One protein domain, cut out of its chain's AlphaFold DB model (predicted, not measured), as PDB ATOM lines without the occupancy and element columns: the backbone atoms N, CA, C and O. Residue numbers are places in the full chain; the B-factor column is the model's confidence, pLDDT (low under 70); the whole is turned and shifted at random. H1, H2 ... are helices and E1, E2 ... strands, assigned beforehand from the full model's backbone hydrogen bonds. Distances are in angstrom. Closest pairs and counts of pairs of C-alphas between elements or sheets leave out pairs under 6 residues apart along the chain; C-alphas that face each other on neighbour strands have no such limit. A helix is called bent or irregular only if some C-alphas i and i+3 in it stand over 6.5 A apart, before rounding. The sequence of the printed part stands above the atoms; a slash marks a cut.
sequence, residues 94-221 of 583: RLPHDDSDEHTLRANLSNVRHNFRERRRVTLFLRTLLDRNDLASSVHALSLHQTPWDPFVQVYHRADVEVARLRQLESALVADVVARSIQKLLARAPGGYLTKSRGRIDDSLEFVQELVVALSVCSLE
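What this domain is: This is residues 94 to 221 of the 583 residues of a protein of Fusarium sporotrichioides (UniProt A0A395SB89). Two long helices, H1 and the bent H4, run the same way next to each other along the longest axis, and at one end H6 joins the later part of H1 and the arm H4b in a three-helix cluster. From the far end of H1 the chain turns through the short H2 and folds back through strand E1 to the short H3, near the earlier part of H1, where H4 starts. The printed part has 128 residues, with six named helices and one named strand in the order H1, H2, E1, H3, H4, H5, H6, and its class is mostly helix. It is elongated, spanning 51 by 31 by 24 A, and only just loose, close to compact, with a radius of gyration of the C-alphas of 16.8 A.

How they stand to each other: H1, residues 101 to 131, and H2, residues 133 to 136, touch only at the corner by their tight link, and only just, with 3 pairs of C-alphas within 8 A; the closest C-alphas, of Leu 129 and Ala 136, are 5.4 A apart. E1, residues 141 to 144, pairs with no named strand and is apart from H1. H3, residues 151 to 155, only just touches H1, with 3 pairs of C-alphas within 8 A, the closest those of Asn 108 and Val 153 at 6.3 A. H4, residues 157 to 186, was assigned as one helix by its hydrogen bonds but is bent: C-alphas 169 and 172 are 7.4 A apart, and the arms H4a, residues 157 to 169, and H4b, residues 172 to 186, stand at a steep tilt of 55 degrees. H4a touches residues 105 to 116 of H1 at a shallow tilt of 9 degrees, the same way; the closest C-alphas are those of Leu 109 and Ala 159, 6.8 A. H4b touches residues 120 to 130 of H1 at a steep tilt of 46 degrees, the closest C-alphas being those of Arg 127 and Val 177, 5.8 A. H5, residues 193 to 196, only just touches H4b, with 3 pairs of C-alphas within 8 A, the closest those of Ile 182 and Leu 194 at 7.0 A. H6, residues 205 to 216, touches H1 at a shallow tilt of 23 degrees, the same way, with C-alphas of Arg 119 and Leu 205 closest at 5.2 A. H6 also touches H4b at a steep tilt of 41 degrees, with C-alphas of Ser 181 and Leu 211 closest at 6.8 A. Every O i to N i+4 pair is within hydrogen-bond range in H1, H4b and H6, against 8 of 9 in H4a and 0 of 1 in H3, where 2 of 2 O i to N i+3 pairs are; H2 and H5 are too short for an i+4 pair.

Where its parts are: H1 begins at C-alpha 101 (194.749, 178.771, 274.885) and measures 44.5 A from first to last C-alpha. H4a measures 18.9 A and H4b 21.2 A. H6 measures 16.9 A and ends at C-alpha 216 (201.374, 181.554, 232.688).

The domain as a whole: The C-alphas of Ser 100 and Ala 189, the two farthest apart, are 51.8 A from each other. The printed part has no cut and no long link. Its mean pLDDT is 79.1, and residues 96 to 97, 147 to 159 and 188 to 202 of the model are under 70.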
ATOM      1  N   ARG A  94     200.862 174.205 261.956       71.69
ATOM      2  CA  ARG A  94     201.168 173.920 263.353       71.69
ATOM      3  C   ARG A  94     199.847 173.630 264.040       71.69
ATOM      4  O   ARG A  94     199.019 174.532 264.138       71.69
ATOM      5  N   LEU A  95     199.670 172.383 264.458       70.00
ATOM      6  CA  LEU A  95     198.552 171.973 265.295       70.00
ATOM      7  C   LEU A  95     198.892 172.279 266.761       70.00
ATOM      8  O   LEU A  95     200.057 172.116 267.153       70.00
ATOM      9  N   PRO A  96     197.930 172.765 267.564       68.06
ATOM     10  CA  PRO A  96     198.112 172.852 269.005       68.06
ATOM     11  C   PRO A  96     198.416 171.459 269.567       68.06
ATOM     12  O   PRO A  96     197.882 170.457 269.099       68.06
ATOM     13  N   HIS A  97     199.348 171.394 270.517       66.12
ATOM     14  CA  HIS A  97     199.775 170.127 271.120       66.12
ATOM     15  C   HIS A  97     198.917 169.747 272.337       66.12
ATOM     16  O   HIS A  97     198.949 168.601 272.774       66.12
ATOM     17  N   ASP A  98     198.170 170.710 272.875       71.81
ATOM     18  CA  ASP A  98     197.257 170.597 274.006       71.81
ATOM     19  C   ASP A  98     196.137 171.649 273.882       71.81
ATOM     20  O   ASP A  98     196.228 172.580 273.077       71.81
ATOM     21  N   ASP A  99     195.101 171.533 274.714       70.38
ATOM     22  CA  ASP A  99     193.972 172.478 274.768       70.38
ATOM     23  C   ASP A  99     194.333 173.814 275.451       70.38
ATOM     24  O   ASP A  99     193.463 174.572 275.882       70.38
ATOM     25  N   SER A 100     195.624 174.131 275.595       79.81
ATOM     26  CA  SER A 100     196.043 175.405 276.168       79.81
ATOM     27  C   SER A 100     195.772 176.539 275.184       79.81
ATOM     28  O   SER A 100     196.318 176.574 274.074       79.81
ATOM     29  N   ASP A 101     195.004 177.533 275.629       78.50
ATOM     30  CA  ASP A 101     194.749 178.771 274.885       78.50
ATOM     31  C   ASP A 101     196.046 179.423 274.368       78.50
ATOM     32  O   ASP A 101     196.080 179.977 273.268       78.50
ATOM     33  N   GLU A 102     197.148 179.345 275.126       79.62
ATOM     34  CA  GLU A 102     198.421 179.948 274.719       79.62
ATOM     35  C   GLU A 102     199.104 179.169 273.584       79.62
ATOM     36  O   GLU A 102     199.647 179.773 272.649       79.62
ATOM     37  N   HIS A 103     199.085 177.836 273.645       79.94
ATOM     38  CA  HIS A 103     199.662 176.990 272.602       79.94
ATOM     39  C   HIS A 103     198.857 177.095 271.306       79.94
ATOM     40  O   HIS A 103     199.457 177.287 270.241       79.94
ATOM     41  N   THR A 104     197.529 177.109 271.412       78.62
ATOM     42  CA  THR A 104     196.600 177.372 270.307       78.62
ATOM     43  C   THR A 104     196.857 178.738 269.680       78.62
ATOM     44  O   THR A 104     197.136 178.829 268.483       78.62
ATOM     45  N   LEU A 105     196.907 179.808 270.481       79.25
ATOM     46  CA  LEU A 105     197.213 181.157 269.997       79.25
ATOM     47  C   LEU A 105     198.577 181.231 269.288       79.25
ATOM     48  O   LEU A 105     198.714 181.888 268.254       79.25
ATOM     49  N   ARG A 106     199.609 180.568 269.823       81.44
ATOM     50  CA  ARG A 106     200.961 180.566 269.243       81.44
ATOM     51  C   ARG A 106     201.017 179.814 267.914       81.44
ATOM     52  O   ARG A 106     201.674 180.290 266.982       81.44
ATOM     53  N   ALA A 107     200.362 178.659 267.833       79.62
ATOM     54  CA  ALA A 107     200.235 177.878 266.607       79.62
ATOM     55  C   ALA A 107     199.514 178.697 265.525       79.62
ATOM     56  O   ALA A 107     200.058 178.915 264.439       79.62
ATOM     57  N   ASN A 108     198.384 179.294 265.893       78.62
ATOM     58  CA  ASN A 108     197.574 180.161 265.049       78.62
ATOM     59  C   ASN A 108     198.340 181.383 264.527       78.62
ATOM     60  O   ASN A 108     198.390 181.617 263.321       78.62
ATOM     61  N   LEU A 109     199.037 182.125 265.394       80.88
ATOM     62  CA  LEU A 109     199.881 183.251 264.974       80.88
ATOM     63  C   LEU A 109     201.024 182.831 264.041       80.88
ATOM     64  O   LEU A 109     201.429 183.601 263.165       80.88
ATOM     65  N   SER A 110     201.572 181.627 264.221       83.06
ATOM     66  CA  SER A 110     202.579 181.085 263.308       83.06
ATOM     67  C   SER A 110     201.987 180.827 261.923       83.06
ATOM     68  O   SER A 110     202.594 181.234 260.933       83.06
ATOM     69  N   ASN A 111     200.810 180.203 261.861       80.69
ATOM     70  CA  ASN A 111     200.097 179.906 260.618       80.69
ATOM     71  C   ASN A 111     199.712 181.207 259.881       80.69
ATOM     72  O   ASN A 111     200.038 181.373 258.706       80.69
ATOM     73  N   VAL A 112     199.182 182.202 260.605       81.19
ATOM     74  CA  VAL A 112     198.919 183.570 260.112       81.19
ATOM     75  C   VAL A 112     200.169 184.179 259.473       81.19
ATOM     76  O   VAL A 112     200.136 184.645 258.336       81.19
ATOM     77  N   ARG A 113     201.308 184.171 260.174       83.56
ATOM     78  CA  ARG A 113     202.561 184.736 259.647       83.56
ATOM     79  C   ARG A 113     203.045 184.011 258.394       83.56
ATOM     80  O   ARG A 113     203.628 184.657 257.523       83.56
ATOM     81  N   HIS A 114     202.850 182.698 258.312       83.81
ATOM     82  CA  HIS A 114     203.173 181.925 257.116       83.81
ATOM     83  C   HIS A 114     202.280 182.318 255.937       83.81
ATOM     84  O   HIS A 114     202.817 182.563 254.857       83.81
ATOM     85  N   ASN A 115     200.975 182.497 256.162       83.62
ATOM     86  CA  ASN A 115     200.036 182.970 255.143       83.62
ATOM     87  C   ASN A 115     200.457 184.317 254.543       83.62
ATOM     88  O   ASN A 115     200.675 184.403 253.337       83.62
ATOM     89  N   PHE A 116     200.690 185.336 255.378       84.56
ATOM     90  CA  PHE A 116     201.138 186.652 254.900       84.56
ATOM     91  C   PHE A 116     202.469 186.564 254.133       84.56
ATOM     92  O   PHE A 116     202.617 187.120 253.046       84.56
ATOM     93  N   ARG A 117     203.441 185.782 254.630       86.00
ATOM     94  CA  ARG A 117     204.728 185.591 253.935       86.00
ATOM     95  C   ARG A 117     204.570 184.968 252.553       86.00
ATOM     96  O   ARG A 117     205.190 185.465 251.611       86.00
ATOM     97  N   GLU A 118     203.781 183.904 252.433       87.25
ATOM     98  CA  GLU A 118     203.544 183.249 251.147       87.25
ATOM     99  C   GLU A 118     202.766 184.174 250.211       87.25
ATOM    100  O   GLU A 118     203.180 184.369 249.069       87.25
ATOM    101  N   ARG A 119     201.736 184.863 250.718       87.69
ATOM    102  CA  ARG A 119     200.973 185.868 249.967       87.69
ATOM    103  C   ARG A 119     201.864 186.967 249.408       87.69
ATOM    104  O   ARG A 119     201.803 187.281 248.216       87.69
ATOM    105  N   ARG A 120     202.758 187.523 250.222       89.38
ATOM    106  CA  ARG A 120     203.742 188.514 249.774       89.38
ATOM    107  C   ARG A 120     204.697 187.943 248.731       89.38
ATOM    108  O   ARG A 120     205.013 188.634 247.763       89.38
ATOM    109  N   ARG A 121     205.172 186.709 248.912       90.00
ATOM    110  CA  ARG A 121     206.093 186.048 247.978       90.00
ATOM    111  C   ARG A 121     205.449 185.839 246.611       90.00
ATOM    112  O   ARG A 121     206.035 186.268 245.615       90.00
ATOM    113  N   VAL A 122     204.244 185.270 246.560       91.50
ATOM    114  CA  VAL A 122     203.511 185.075 245.302       91.50
ATOM    115  C   VAL A 122     203.136 186.415 244.666       91.50
ATOM    116  O   VAL A 122     203.250 186.569 243.455       91.50
ATOM    117  N   THR A 123     202.824 187.443 245.463       92.88
ATOM    118  CA  THR A 123     202.559 188.801 244.957       92.88
ATOM    119  C   THR A 123     203.797 189.418 244.299       92.88
ATOM    120  O   THR A 123     203.702 190.042 243.244       92.88
ATOM    121  N   LEU A 124     204.986 189.241 244.883       92.81
ATOM    122  CA  LEU A 124     206.243 189.708 244.282       92.81
ATOM    123  C   LEU A 124     206.593 188.933 243.006       92.81
ATOM    124  O   LEU A 124     207.089 189.524 242.040       92.81
ATOM    125  N   PHE A 125     206.315 187.629 242.985       94.38
ATOM    126  CA  PHE A 125     206.445 186.807 241.786       94.38
ATOM    127  C   PHE A 125     205.513 187.313 240.677       94.38
ATOM    128  O   PHE A 125     205.983 187.662 239.595       94.38
ATOM    129  N   LEU A 126     204.227 187.484 240.990       94.69
ATOM    130  CA  LEU A 126     203.205 188.021 240.093       94.69
ATOM    131  C   LEU A 126     203.593 189.399 239.547       94.69
ATOM    132  O   LEU A 126     203.582 189.612 238.337       94.69
ATOM    133  N   ARG A 127     204.028 190.317 240.419       95.12
ATOM    134  CA  ARG A 127     204.543 191.630 240.012       95.12
ATOM    135  C   ARG A 127     205.668 191.506 238.990       95.12
ATOM    136  O   ARG A 127     205.687 192.249 238.014       95.12
ATOM    137  N   THR A 128     206.580 190.558 239.186       94.00
ATOM    138  CA  THR A 128     207.685 190.341 238.248       94.00
ATOM    139  C   THR A 128     207.175 189.876 236.883       94.00
ATOM    140  O   THR A 128     207.639 190.392 235.871       94.00
ATOM    141  N   LEU A 129     206.170 188.994 236.831       94.12
ATOM    142  CA  LEU A 129     205.523 188.582 235.574       94.12
ATOM    143  C   LEU A 129     204.768 189.731 234.878       94.12
ATOM    144  O   LEU A 129     204.613 189.746 233.653       94.12
ATOM    145  N   LEU A 130     204.273 190.708 235.644       92.69
ATOM    146  CA  LEU A 130     203.674 191.923 235.088       92.69
ATOM    147  C   LEU A 130     204.725 192.857 234.492       92.69
ATOM    148  O   LEU A 130     204.514 193.369 233.395       92.69
ATOM    149  N   ASP A 131     205.827 193.063 235.213       91.50
ATOM    150  CA  ASP A 131     206.914 193.966 234.831       91.50
ATOM    151  C   ASP A 131     207.773 193.377 233.686       91.50
ATOM    152  O   ASP A 131     208.357 194.121 232.897       91.50
ATOM    153  N   ARG A 132     207.830 192.042 233.563       89.31
ATOM    154  CA  ARG A 132     208.608 191.292 232.562       89.31
ATOM    155  C   ARG A 132     207.755 190.225 231.875       89.31
ATOM    156  O   ARG A 132     207.702 189.072 232.296       89.31
ATOM    157  N   ASN A 133     207.110 190.613 230.774       83.62
ATOM    158  CA  ASN A 133     206.242 189.729 229.984       83.62
ATOM    159  C   ASN A 133     206.953 188.487 229.429       83.62
ATOM    160  O   ASN A 133     206.313 187.458 229.243       83.62
ATOM    161  N   ASP A 134     208.249 188.594 229.149       89.94
ATOM    162  CA  ASP A 134     209.079 187.504 228.638       89.94
ATOM    163  C   ASP A 134     209.294 186.390 229.672       89.94
ATOM    164  O   ASP A 134     209.427 185.227 229.303       89.94
ATOM    165  N   LEU A 135     209.255 186.714 230.969       92.88
ATOM    166  CA  LEU A 135     209.404 185.716 232.031       92.88
ATOM    167  C   LEU A 135     208.138 184.884 232.236       92.88
ATOM    168  O   LEU A 135     208.239 183.751 232.688       92.88
ATOM    169  N   ALA A 136     206.960 185.401 231.871       91.00
ATOM    170  CA  ALA A 136     205.716 184.636 231.959       91.00
ATOM    171  C   ALA A 136     205.754 183.393 231.059       91.00
ATOM    172  O   ALA A 136     205.303 182.335 231.474       91.00
ATOM    173  N   SER A 137     206.369 183.494 229.874       92.31
ATOM    174  CA  SER A 137     206.590 182.344 228.985       92.31
ATOM    175  C   SER A 137     207.660 181.365 229.468       92.31
ATOM    176  O   SER A 137     207.790 180.296 228.883       92.31
ATOM    177  N   SER A 138     208.430 181.728 230.494       95.31
ATOM    178  CA  SER A 138     209.405 180.844 231.134       95.31
ATOM    179  C   SER A 138     208.815 180.078 232.315       95.31
ATOM    180  O   SER A 138     209.546 179.324 232.940       95.31
ATOM    181  N   VAL A 139     207.539 180.269 232.666       96.56
ATOM    182  CA  VAL A 139     206.909 179.544 233.777       96.56
ATOM    183  C   VAL A 139     206.357 178.217 233.264       96.56
ATOM    184  O   VAL A 139     205.341 178.206 232.571       96.56
ATOM    185  N   HIS A 140     207.025 177.116 233.613       96.81
ATOM    186  CA  HIS A 140     206.665 175.758 233.183       96.81
ATOM    187  C   HIS A 140     206.009 174.939 234.300       96.81
ATOM    188  O   HIS A 140     205.166 174.089 234.031       96.81
ATOM    189  N   ALA A 141     206.341 175.223 235.559       96.69
ATOM    190  CA  ALA A 141     205.854 174.493 236.719       96.69
ATOM    191  C   ALA A 141     205.393 175.442 237.834       96.69
ATOM    192  O   ALA A 141     206.098 176.389 238.200       96.69
ATOM    193  N   LEU A 142     204.224 175.168 238.409       95.25
ATOM    194  CA  LEU A 142     203.680 175.890 239.558       95.25
ATOM    195  C   LEU A 142     203.259 174.893 240.639       95.25
ATOM    196  O   LEU A 142     202.381 174.069 240.400       95.25
ATOM    197  N   SER A 143     203.844 175.008 241.829       91.62
ATOM    198  CA  SER A 143     203.373 174.331 243.037       91.62
ATOM    199  C   SER A 143     202.793 175.362 243.995       91.62
ATOM    200  O   SER A 143     203.526 176.163 244.587       91.62
ATOM    201  N   LEU A 144     201.465 175.380 244.085       89.06
ATOM    202  CA  LEU A 144     200.659 176.401 244.744       89.06
ATOM    203  C   LEU A 144     199.983 175.788 245.962       89.06
ATOM    204  O   LEU A 144     198.946 175.136 245.863       89.06
ATOM    205  N   HIS A 145     200.594 176.014 247.114       84.62
ATOM    206  CA  HIS A 145     200.099 175.495 248.377       84.62
ATOM    207  C   HIS A 145     199.277 176.579 249.069       84.62
ATOM    208  O   HIS A 145     199.630 177.764 249.048       84.62
ATOM    209  N   GLN A 146     198.194 176.179 249.709       77.31
ATOM    210  CA  GLN A 146     197.545 176.997 250.706       77.31
ATOM    211  C   GLN A 146     198.329 176.915 252.009       77.31
ATOM    212  O   GLN A 146     199.015 175.943 252.338       77.31
ATOM    213  N   THR A 147     198.250 178.005 252.750       68.94
ATOM    214  CA  THR A 147     198.716 178.062 254.127       68.94
ATOM    215  C   THR A 147     197.482 178.028 255.015       68.94
ATOM    216  O   THR A 147     196.566 178.810 254.745       68.94
ATOM    217  N   PRO A 148     197.466 177.202 256.068       64.06
ATOM    218  CA  PRO A 148     196.341 177.122 256.985       64.06
ATOM    219  C   PRO A 148     196.031 178.517 257.518       64.06
ATOM    220  O   PRO A 148     196.874 179.167 258.138       64.06
ATOM    221  N   TRP A 149     194.832 178.992 257.213       55.69
ATOM    222  CA  TRP A 149     194.298 180.234 257.733       55.69
ATOM    223  C   TRP A 149     193.021 179.893 258.474       55.69
ATOM    224  O   TRP A 149     192.032 179.513 257.857       55.69
ATOM    225  N   ASP A 150     193.058 180.034 259.792       55.69
ATOM    226  CA  ASP A 150     191.860 179.920 260.602       55.69
ATOM    227  C   ASP A 150     191.255 181.331 260.800       55.69
ATOM    228  O   ASP A 150     191.908 182.219 261.368       55.69
ATOM    229  N   PRO A 151     190.033 181.605 260.307       49.66
ATOM    230  CA  PRO A 151     189.348 182.863 260.581       49.66
ATOM    231  C   PRO A 151     189.047 183.077 262.080       49.66
ATOM    232  O   PRO A 151     188.961 184.235 262.496       49.66
ATOM    233  N   PHE A 152     188.979 182.019 262.901       46.69
ATOM    234  CA  PHE A 152     188.726 182.077 264.350       46.69
ATOM    235  C   PHE A 152     189.915 182.600 265.172       46.69
ATOM    236  O   PHE A 152     189.762 182.942 266.344       46.69
ATOM    237  N   VAL A 153     191.089 182.803 264.562       53.56
ATOM    238  CA  VAL A 153     192.226 183.481 265.218       53.56
ATOM    239  C   VAL A 153     191.875 184.916 265.642       53.56
ATOM    240  O   VAL A 153     192.483 185.447 266.572       53.56
ATOM    241  N   GLN A 154     190.856 185.517 265.014       52.16
ATOM    242  CA  GLN A 154     190.332 186.852 265.336       52.16
ATOM    243  C   GLN A 154     189.573 186.926 266.678       52.16
ATOM    244  O   GLN A 154     189.112 187.989 267.076       52.16
ATOM    245  N   VAL A 155     189.417 185.809 267.396       52.62
ATOM    246  CA  VAL A 155     188.749 185.790 268.710       52.62
ATOM    247  C   VAL A 155     189.668 186.323 269.827       52.62
ATOM    248  O   VAL A 155     189.193 186.745 270.881       52.62
ATOM    249  N   TYR A 156     190.985 186.394 269.601       61.44
ATOM    250  CA  TYR A 156     191.949 186.888 270.588       61.44
ATOM    251  C   TYR A 156     192.445 188.302 270.238       61.44
ATOM    252  O   TYR A 156     193.220 188.477 269.299       61.44
ATOM    253  N   HIS A 157     192.144 189.303 271.076       61.94
ATOM    254  CA  HIS A 157     192.566 190.705 270.871       61.94
ATOM    255  C   HIS A 157     194.062 190.899 270.559       61.94
ATOM    256  O   HIS A 157     194.448 191.797 269.811       61.94
ATOM    257  N   ARG A 158     194.941 190.067 271.135       62.03
ATOM    258  CA  ARG A 158     196.389 190.123 270.869       62.03
ATOM    259  C   ARG A 158     196.740 189.655 269.452       62.03
ATOM    260  O   ARG A 158     197.702 190.164 268.877       62.03
ATOM    261  N   ALA A 159     195.988 188.701 268.905       66.56
ATOM    262  CA  ALA A 159     196.143 188.263 267.527       66.56
ATOM    263  C   ALA A 159     195.613 189.304 266.541       66.56
ATOM    264  O   ALA A 159     196.278 189.559 265.539       66.56
ATOM    265  N   ASP A 160     194.510 189.979 266.870       71.25
ATOM    266  CA  ASP A 160     193.932 191.031 266.027       71.25
ATOM    267  C   ASP A 160     194.924 192.151 265.716       71.25
ATOM    268  O   ASP A 160     195.034 192.580 264.569       71.25
ATOM    269  N   VAL A 161     195.696 192.604 266.711       79.62
ATOM    270  CA  VAL A 161     196.686 193.678 266.522       79.62
ATOM    271  C   VAL A 161     197.809 193.251 265.570       79.62
ATOM    272  O   VAL A 161     198.191 194.015 264.682       79.62
ATOM    273  N   GLU A 162     198.341 192.036 265.727       76.81
ATOM    274  CA  GLU A 162     199.397 191.523 264.846       76.81
ATOM    275  C   GLU A 162     198.859 191.263 263.430       76.81
ATOM    276  O   GLU A 162     199.501 191.647 262.452       76.81
ATOM    277  N   VAL A 163     197.662 190.680 263.302       77.94
ATOM    278  CA  VAL A 163     196.988 190.474 262.011       77.94
ATOM    279  C   VAL A 163     196.736 191.815 261.319       77.94
ATOM    280  O   VAL A 163     197.058 191.957 260.140       77.94
ATOM    281  N   ALA A 164     196.225 192.820 262.033       80.56
ATOM    282  CA  ALA A 164     195.994 194.158 261.492       80.56
ATOM    283  C   ALA A 164     197.297 194.807 261.006       80.56
ATOM    284  O   ALA A 164     197.342 195.357 259.903       80.56
ATOM    285  N   ARG A 165     198.383 194.681 261.781       81.25
ATOM    286  CA  ARG A 165     199.715 195.161 261.393       81.25
ATOM    287  C   ARG A 165     200.221 194.478 260.121       81.25
ATOM    288  O   ARG A 165     200.727 195.159 259.229       81.25
ATOM    289  N   LEU A 166     200.096 193.153 260.020       80.31
ATOM    290  CA  LEU A 166     200.512 192.395 258.836       80.31
ATOM    291  C   LEU A 166     199.670 192.762 257.605       80.31
ATOM    292  O   LEU A 166     200.236 193.027 256.543       80.31
ATOM    293  N   ARG A 167     198.343 192.893 257.757       79.69
ATOM    294  CA  ARG A 167     197.447 193.380 256.691       79.69
ATOM    295  C   ARG A 167     197.866 194.758 256.195       79.69
ATOM    296  O   ARG A 167     197.957 194.956 254.987       79.69
ATOM    297  N   GLN A 168     198.164 195.691 257.100       81.38
ATOM    298  CA  GLN A 168     198.563 197.052 256.738       81.38
ATOM    299  C   GLN A 168     199.879 197.099 255.945       81.38
ATOM    300  O   GLN A 168     200.021 197.926 255.047       81.38
ATOM    301  N   LEU A 169     200.839 196.222 256.256       75.75
ATOM    302  CA  LEU A 169     202.133 196.180 255.566       75.75
ATOM    303  C   LEU A 169     202.037 195.659 254.125       75.75
ATOM    304  O   LEU A 169     202.884 196.002 253.300       75.75
ATOM    305  N   GLU A 170     201.040 194.828 253.821       80.50
ATOM    306  CA  GLU A 170     200.938 194.145 252.528       80.50
ATOM    307  C   GLU A 170     199.818 194.662 251.628       80.50
ATOM    308  O   GLU A 170     199.961 194.589 250.407       80.50
ATOM    309  N   SER A 171     198.739 195.210 252.195       78.44
ATOM    310  CA  SER A 171     197.517 195.552 251.454       78.44
ATOM    311  C   SER A 171     197.777 196.457 250.251       78.44
ATOM    312  O   SER A 171     197.242 196.205 249.176       78.44
ATOM    313  N   ALA A 172     198.654 197.456 250.387       83.69
ATOM    314  CA  ALA A 172     198.980 198.370 249.294       83.69
ATOM    315  C   ALA A 172     199.696 197.670 248.125       83.69
ATOM    316  O   ALA A 172     199.379 197.932 246.967       83.69
ATOM    317  N   LEU A 173     200.643 196.767 248.415       86.69
ATOM    318  CA  LEU A 173     201.361 196.018 247.380       86.69
ATOM    319  C   LEU A 173     200.432 195.019 246.685       86.69
ATOM    320  O   LEU A 173     200.447 194.934 245.460       86.69
ATOM    321  N   VAL A 174     199.644 194.268 247.459       86.88
ATOM    322  CA  VAL A 174     198.730 193.256 246.911       86.88
ATOM    323  C   VAL A 174     197.662 193.927 246.053       86.88
ATOM    324  O   VAL A 174     197.489 193.533 244.904       86.88
ATOM    325  N   ALA A 175     197.024 194.992 246.547       86.75
ATOM    326  CA  ALA A 175     195.988 195.708 245.807       86.75
ATOM    327  C   ALA A 175     196.497 196.278 244.471       86.75
ATOM    328  O   ALA A 175     195.830 196.110 243.452       86.75
ATOM    329  N   ASP A 176     197.684 196.901 244.450       89.88
ATOM    330  CA  ASP A 176     198.295 197.414 243.212       89.88
ATOM    331  C   ASP A 176     198.556 196.289 242.200       89.88
ATOM    332  O   ASP A 176     198.126 196.354 241.045       89.88
ATOM    333  N   VAL A 177     199.224 195.219 242.635       91.12
ATOM    334  CA  VAL A 177     199.604 194.105 241.756       91.12
ATOM    335  C   VAL A 177     198.372 193.366 241.232       91.12
ATOM    336  O   VAL A 177     198.317 193.029 240.046       91.12
ATOM    337  N   VAL A 178     197.365 193.149 242.078       88.69
ATOM    338  CA  VAL A 178     196.093 192.535 241.688       88.69
ATOM    339  C   VAL A 178     195.364 193.408 240.668       88.69
ATOM    340  O   VAL A 178     195.004 192.913 239.600       88.69
ATOM    341  N   ALA A 179     195.212 194.711 240.926       87.62
ATOM    342  CA  ALA A 179     194.540 195.626 240.003       87.62
ATOM    343  C   ALA A 179     195.222 195.651 238.624       87.62
ATOM    344  O   ALA A 179     194.555 195.520 237.592       87.62
ATOM    345  N   ARG A 180     196.559 195.730 238.596       90.56
ATOM    346  CA  ARG A 180     197.356 195.668 237.360       90.56
ATOM    347  C   ARG A 180     197.187 194.335 236.625       90.56
ATOM    348  O   ARG A 180     197.107 194.323 235.395       90.56
ATOM    349  N   SER A 181     197.121 193.222 237.355       88.00
ATOM    350  CA  SER A 181     196.913 191.885 236.780       88.00
ATOM    351  C   SER A 181     195.542 191.755 236.134       88.00
ATOM    352  O   SER A 181     195.450 191.354 234.975       88.00
ATOM    353  N   ILE A 182     194.488 192.166 236.846       85.00
ATOM    354  CA  ILE A 182     193.118 192.174 236.330       85.00
ATOM    355  C   ILE A 182     193.054 193.024 235.062       85.00
ATOM    356  O   ILE A 182     192.581 192.551 234.032       85.00
ATOM    357  N   GLN A 183     193.590 194.248 235.090       85.75
ATOM    358  CA  GLN A 183     193.583 195.135 233.927       85.75
ATOM    359  C   GLN A 183     194.281 194.501 232.711       85.75
ATOM    360  O   GLN A 183     193.769 194.567 231.592       85.75
ATOM    361  N   LYS A 184     195.426 193.841 232.927       86.38
ATOM    362  CA  LYS A 184     196.177 193.143 231.876       86.38
ATOM    363  C   LYS A 184     195.411 191.950 231.299       86.38
ATOM    364  O   LYS A 184     195.458 191.734 230.090       86.38
ATOM    365  N   LEU A 185     194.719 191.182 232.139       82.88
ATOM    366  CA  LEU A 185     193.954 190.004 231.722       82.88
ATOM    367  C   LEU A 185     192.647 190.389 231.014       82.88
ATOM    368  O   LEU A 185     192.337 189.822 229.969       82.88
ATOM    369  N   LEU A 186     191.937 191.416 231.495       79.56
ATOM    370  CA  LEU A 186     190.744 191.951 230.827       79.56
ATOM    371  C   LEU A 186     191.042 192.422 229.392       79.56
ATOM    372  O   LEU A 186     190.191 192.292 228.515       79.56
ATOM    373  N   ALA A 187     192.255 192.922 229.134       76.56
ATOM    374  CA  ALA A 187     192.684 193.351 227.804       76.56
ATOM    375  C   ALA A 187     192.925 192.194 226.809       76.56
ATOM    376  O   ALA A 187     192.965 192.435 225.606       76.56
ATOM    377  N   ARG A 188     193.096 190.948 227.278       69.81
ATOM    378  CA  ARG A 188     193.465 189.779 226.449       69.81
ATOM    379  C   ARG A 188     192.293 188.857 226.080       69.81
ATOM    380  O   ARG A 188     192.534 187.823 225.473       69.81
ATOM    381  N   ALA A 189     191.062 189.293 226.358       57.81
ATOM    382  CA  ALA A 189     189.807 188.533 226.409       57.81
ATOM    383  C   ALA A 189     189.541 187.965 227.818       57.81
ATOM    384  O   ALA A 189     190.264 187.084 228.283       57.81
ATOM    385  N   PRO A 190     188.523 188.481 228.529       55.47
ATOM    386  CA  PRO A 190     188.248 188.065 229.892       55.47
ATOM    387  C   PRO A 190     187.552 186.695 229.903       55.47
ATOM    388  O   PRO A 190     186.576 186.485 229.183       55.47
ATOM    389  N   GLY A 191     188.028 185.779 230.745       53.75
ATOM    390  CA  GLY A 191     187.376 184.501 231.041       53.75
ATOM    391  C   GLY A 191     187.134 184.328 232.546       53.75
ATOM    392  O   GLY A 191     187.830 184.933 233.362       53.75
ATOM    393  N   GLY A 192     186.132 183.517 232.909       57.06
ATOM    394  CA  GLY A 192     186.002 182.894 234.242       57.06
ATOM    395  C   GLY A 192     185.804 183.858 235.389       57.06
ATOM    396  O   GLY A 192     184.990 184.776 235.284       57.06
ATOM    397  N   TYR A 193     186.526 183.654 236.492       55.16
ATOM    398  CA  TYR A 193     186.411 184.474 237.701       55.16
ATOM    399  C   TYR A 193     186.553 185.978 237.400       55.16
ATOM    400  O   TYR A 193     185.764 186.787 237.880       55.16
ATOM    401  N   LEU A 194     187.462 186.367 236.497       53.09
ATOM    402  CA  LEU A 194     187.685 187.770 236.109       53.09
ATOM    403  C   LEU A 194     186.489 188.412 235.390       53.09
ATOM    404  O   LEU A 194     186.341 189.635 235.398       53.09
ATOM    405  N   THR A 195     185.620 187.604 234.774       52.72
ATOM    406  CA  THR A 195     184.356 188.085 234.190       52.72
ATOM    407  C   THR A 195     183.239 188.211 235.222       52.72
ATOM    408  O   THR A 195     182.408 189.111 235.090       52.72
ATOM    409  N   LYS A 196     183.231 187.349 236.250       54.16
ATOM    410  CA  LYS A 196     182.176 187.273 237.274       54.16
ATOM    411  C   LYS A 196     182.390 188.273 238.417       54.16
ATOM    412  O   LYS A 196     181.425 188.843 238.911       54.16
ATOM    413  N   SER A 197     183.639 188.565 238.768       53.84
ATOM    414  CA  SER A 197     184.020 189.396 239.922       53.84
ATOM    415  C   SER A 197     184.187 190.885 239.586       53.84
ATOM    416  O   SER A 197     185.012 191.575 240.187       53.84
ATOM    417  N   ARG A 198     183.430 191.413 238.608       51.06
ATOM    418  CA  ARG A 198     183.495 192.834 238.214       51.06
ATOM    419  C   ARG A 198     183.145 193.742 239.405       51.06
ATOM    420  O   ARG A 198     181.978 194.020 239.645       51.06
ATOM    421  N   GLY A 199     184.160 194.237 240.114       52.28
ATOM    422  CA  GLY A 199     184.028 195.313 241.103       52.28
ATOM    423  C   GLY A 199     184.543 195.023 242.514       52.28
ATOM    424  O   GLY A 199     184.640 195.968 243.293       52.28
ATOM    425  N   ARG A 200     184.923 193.781 242.857       56.56
ATOM    426  CA  ARG A 200     185.519 193.463 244.170       56.56
ATOM    427  C   ARG A 200     186.964 193.001 243.981       56.56
ATOM    428  O   ARG A 200     187.203 191.983 243.343       56.56
ATOM    429  N   ILE A 201     187.919 193.783 244.491       59.78
ATOM    430  CA  ILE A 201     189.320 193.354 244.583       59.78
ATOM    431  C   ILE A 201     189.375 192.353 245.729       59.78
ATOM    432  O   ILE A 201     189.244 192.740 246.890       59.78
ATOM    433  N   ASP A 202     189.502 191.083 245.380       69.25
ATOM    434  CA  ASP A 202     189.878 190.049 246.327       69.25
ATOM    435  C   ASP A 202     191.399 190.105 246.529       69.25
ATOM    436  O   ASP A 202     192.147 190.288 245.566       69.25
ATOM    437  N   ASP A 203     191.864 190.037 247.772       71.44
ATOM    438  CA  ASP A 203     193.286 190.025 248.125       71.44
ATOM    439  C   ASP A 203     193.697 188.714 248.817       71.44
ATOM    440  O   ASP A 203     194.745 188.654 249.473       71.44
ATOM    441  N   SER A 204     192.883 187.663 248.666       79.19
ATOM    442  CA  SER A 204     193.190 186.314 249.134       79.19
ATOM    443  C   SER A 204     194.432 185.734 248.453       79.19
ATOM    444  O   SER A 204     194.811 186.101 247.335       79.19
ATOM    445  N   LEU A 205     195.095 184.804 249.144       82.19
ATOM    446  CA  LEU A 205     196.254 184.100 248.600       82.19
ATOM    447  C   LEU A 205     195.863 183.304 247.346       82.19
ATOM    448  O   LEU A 205     196.580 183.320 246.347       82.19
ATOM    449  N   GLU A 206     194.705 182.659 247.394       80.44
ATOM    450  CA  GLU A 206     194.104 181.838 246.348       80.44
ATOM    451  C   GLU A 206     193.899 182.635 245.067       80.44
ATOM    452  O   GLU A 206     194.258 182.172 243.981       80.44
ATOM    453  N   PHE A 207     193.369 183.853 245.193       81.12
ATOM    454  CA  PHE A 207     193.134 184.709 244.044       81.12
ATOM    455  C   PHE A 207     194.446 185.200 243.425       81.12
ATOM    456  O   PHE A 207     194.610 185.173 242.204       81.12
ATOM    457  N   VAL A 208     195.437 185.573 244.244       87.00
ATOM    458  CA  VAL A 208     196.771 185.936 243.733       87.00
ATOM    459  C   VAL A 208     197.434 184.748 243.021       87.00
ATOM    460  O   VAL A 208     198.044 184.926 241.966       87.00
ATOM    461  N   GLN A 209     197.286 183.534 243.553       88.19
ATOM    462  CA  GLN A 209     197.754 182.302 242.915       88.19
ATOM    463  C   GLN A 209     197.052 182.040 241.572       88.19
ATOM    464  O   GLN A 209     197.714 181.684 240.597       88.19
ATOM    465  N   GLU A 210     195.737 182.256 241.480       85.62
ATOM    466  CA  GLU A 210     194.988 182.125 240.223       85.62
ATOM    467  C   GLU A 210     195.490 183.109 239.155       85.62
ATOM    468  O   GLU A 210     195.700 182.721 238.006       85.62
ATOM    469  N   LEU A 211     195.774 184.361 239.531       88.25
ATOM    470  CA  LEU A 211     196.344 185.358 238.617       88.25
ATOM    471  C   LEU A 211     197.719 184.934 238.075       88.25
ATOM    472  O   LEU A 211     198.032 185.207 236.913       88.25
ATOM    473  N   VAL A 212     198.535 184.250 238.884       91.94
ATOM    474  CA  VAL A 212     199.814 183.682 238.428       91.94
ATOM    475  C   VAL A 212     199.587 182.601 237.373       91.94
ATOM    476  O   VAL A 212     200.250 182.629 236.329       91.94
ATOM    477  N   VAL A 213     198.634 181.691 237.597       91.88
ATOM    478  CA  VAL A 213     198.268 180.664 236.607       91.88
ATOM    479  C   VAL A 213     197.769 181.324 235.322       91.88
ATOM    480  O   VAL A 213     198.278 181.022 234.245       91.88
ATOM    481  N   ALA A 214     196.855 182.292 235.434       88.88
ATOM    482  CA  ALA A 214     196.260 183.007 234.306       88.88
ATOM    483  C   ALA A 214     197.296 183.727 233.422       88.88
ATOM    484  O   ALA A 214     197.139 183.800 232.202       88.88
ATOM    485  N   LEU A 215     198.375 184.251 234.008       90.56
ATOM    486  CA  LEU A 215     199.464 184.870 233.243       90.56
ATOM    487  C   LEU A 215     200.425 183.857 232.607       90.56
ATOM    488  O   LEU A 215     201.142 184.233 231.679       90.56
ATOM    489  N   SER A 216     200.421 182.607 233.072       92.81
ATOM    490  CA  SER A 216     201.374 181.554 232.688       92.81
ATOM    491  C   SER A 216     200.760 180.470 231.785       92.81
ATOM    492  O   SER A 216     201.434 179.516 231.406       92.81
ATOM    493  N   VAL A 217     199.489 180.615 231.390       91.06
ATOM    494  CA  VAL A 217     198.695 179.599 230.662       91.06
ATOM    495  C   VAL A 217     199.356 179.038 229.396       91.06
ATOM    496  O   VAL A 217     199.144 177.882 229.048       91.06
ATOM    497  N   CYS A 218     200.167 179.835 228.693       90.19
ATOM    498  CA  CYS A 218     200.771 179.440 227.415       90.19
ATOM    499  C   CYS A 218     202.033 178.571 227.553       90.19
ATOM    500  O   CYS A 218     202.504 178.023 226.551       90.19
ATOM    501  N   SER A 219     202.628 178.499 228.745       94.62
ATOM    502  CA  SER A 219     203.881 177.778 229.015       94.62
ATOM    503  C   SER A 219     203.759 176.743 230.126       94.62
ATOM    504  O   SER A 219     204.644 175.908 230.242       94.62
ATOM    505  N   LEU A 220     202.680 176.781 230.910       96.44
ATOM    506  CA  LEU A 220     202.490 175.900 232.052       96.44
ATOM    507  C   LEU A 220     202.322 174.435 231.619       96.44
ATOM    508  O   LEU A 220     201.349 174.089 230.952       96.44
ATOM    509  N   GLU A 221     203.264 173.598 232.042       97.38
ATOM    510  CA  GLU A 221     203.342 172.155 231.781       97.38
ATOM    511  C   GLU A 221     202.950 171.334 233.016       97.38
ATOM    512  O   GLU A 221     202.347 170.267 232.889       97.38
TER     513      GLU A 221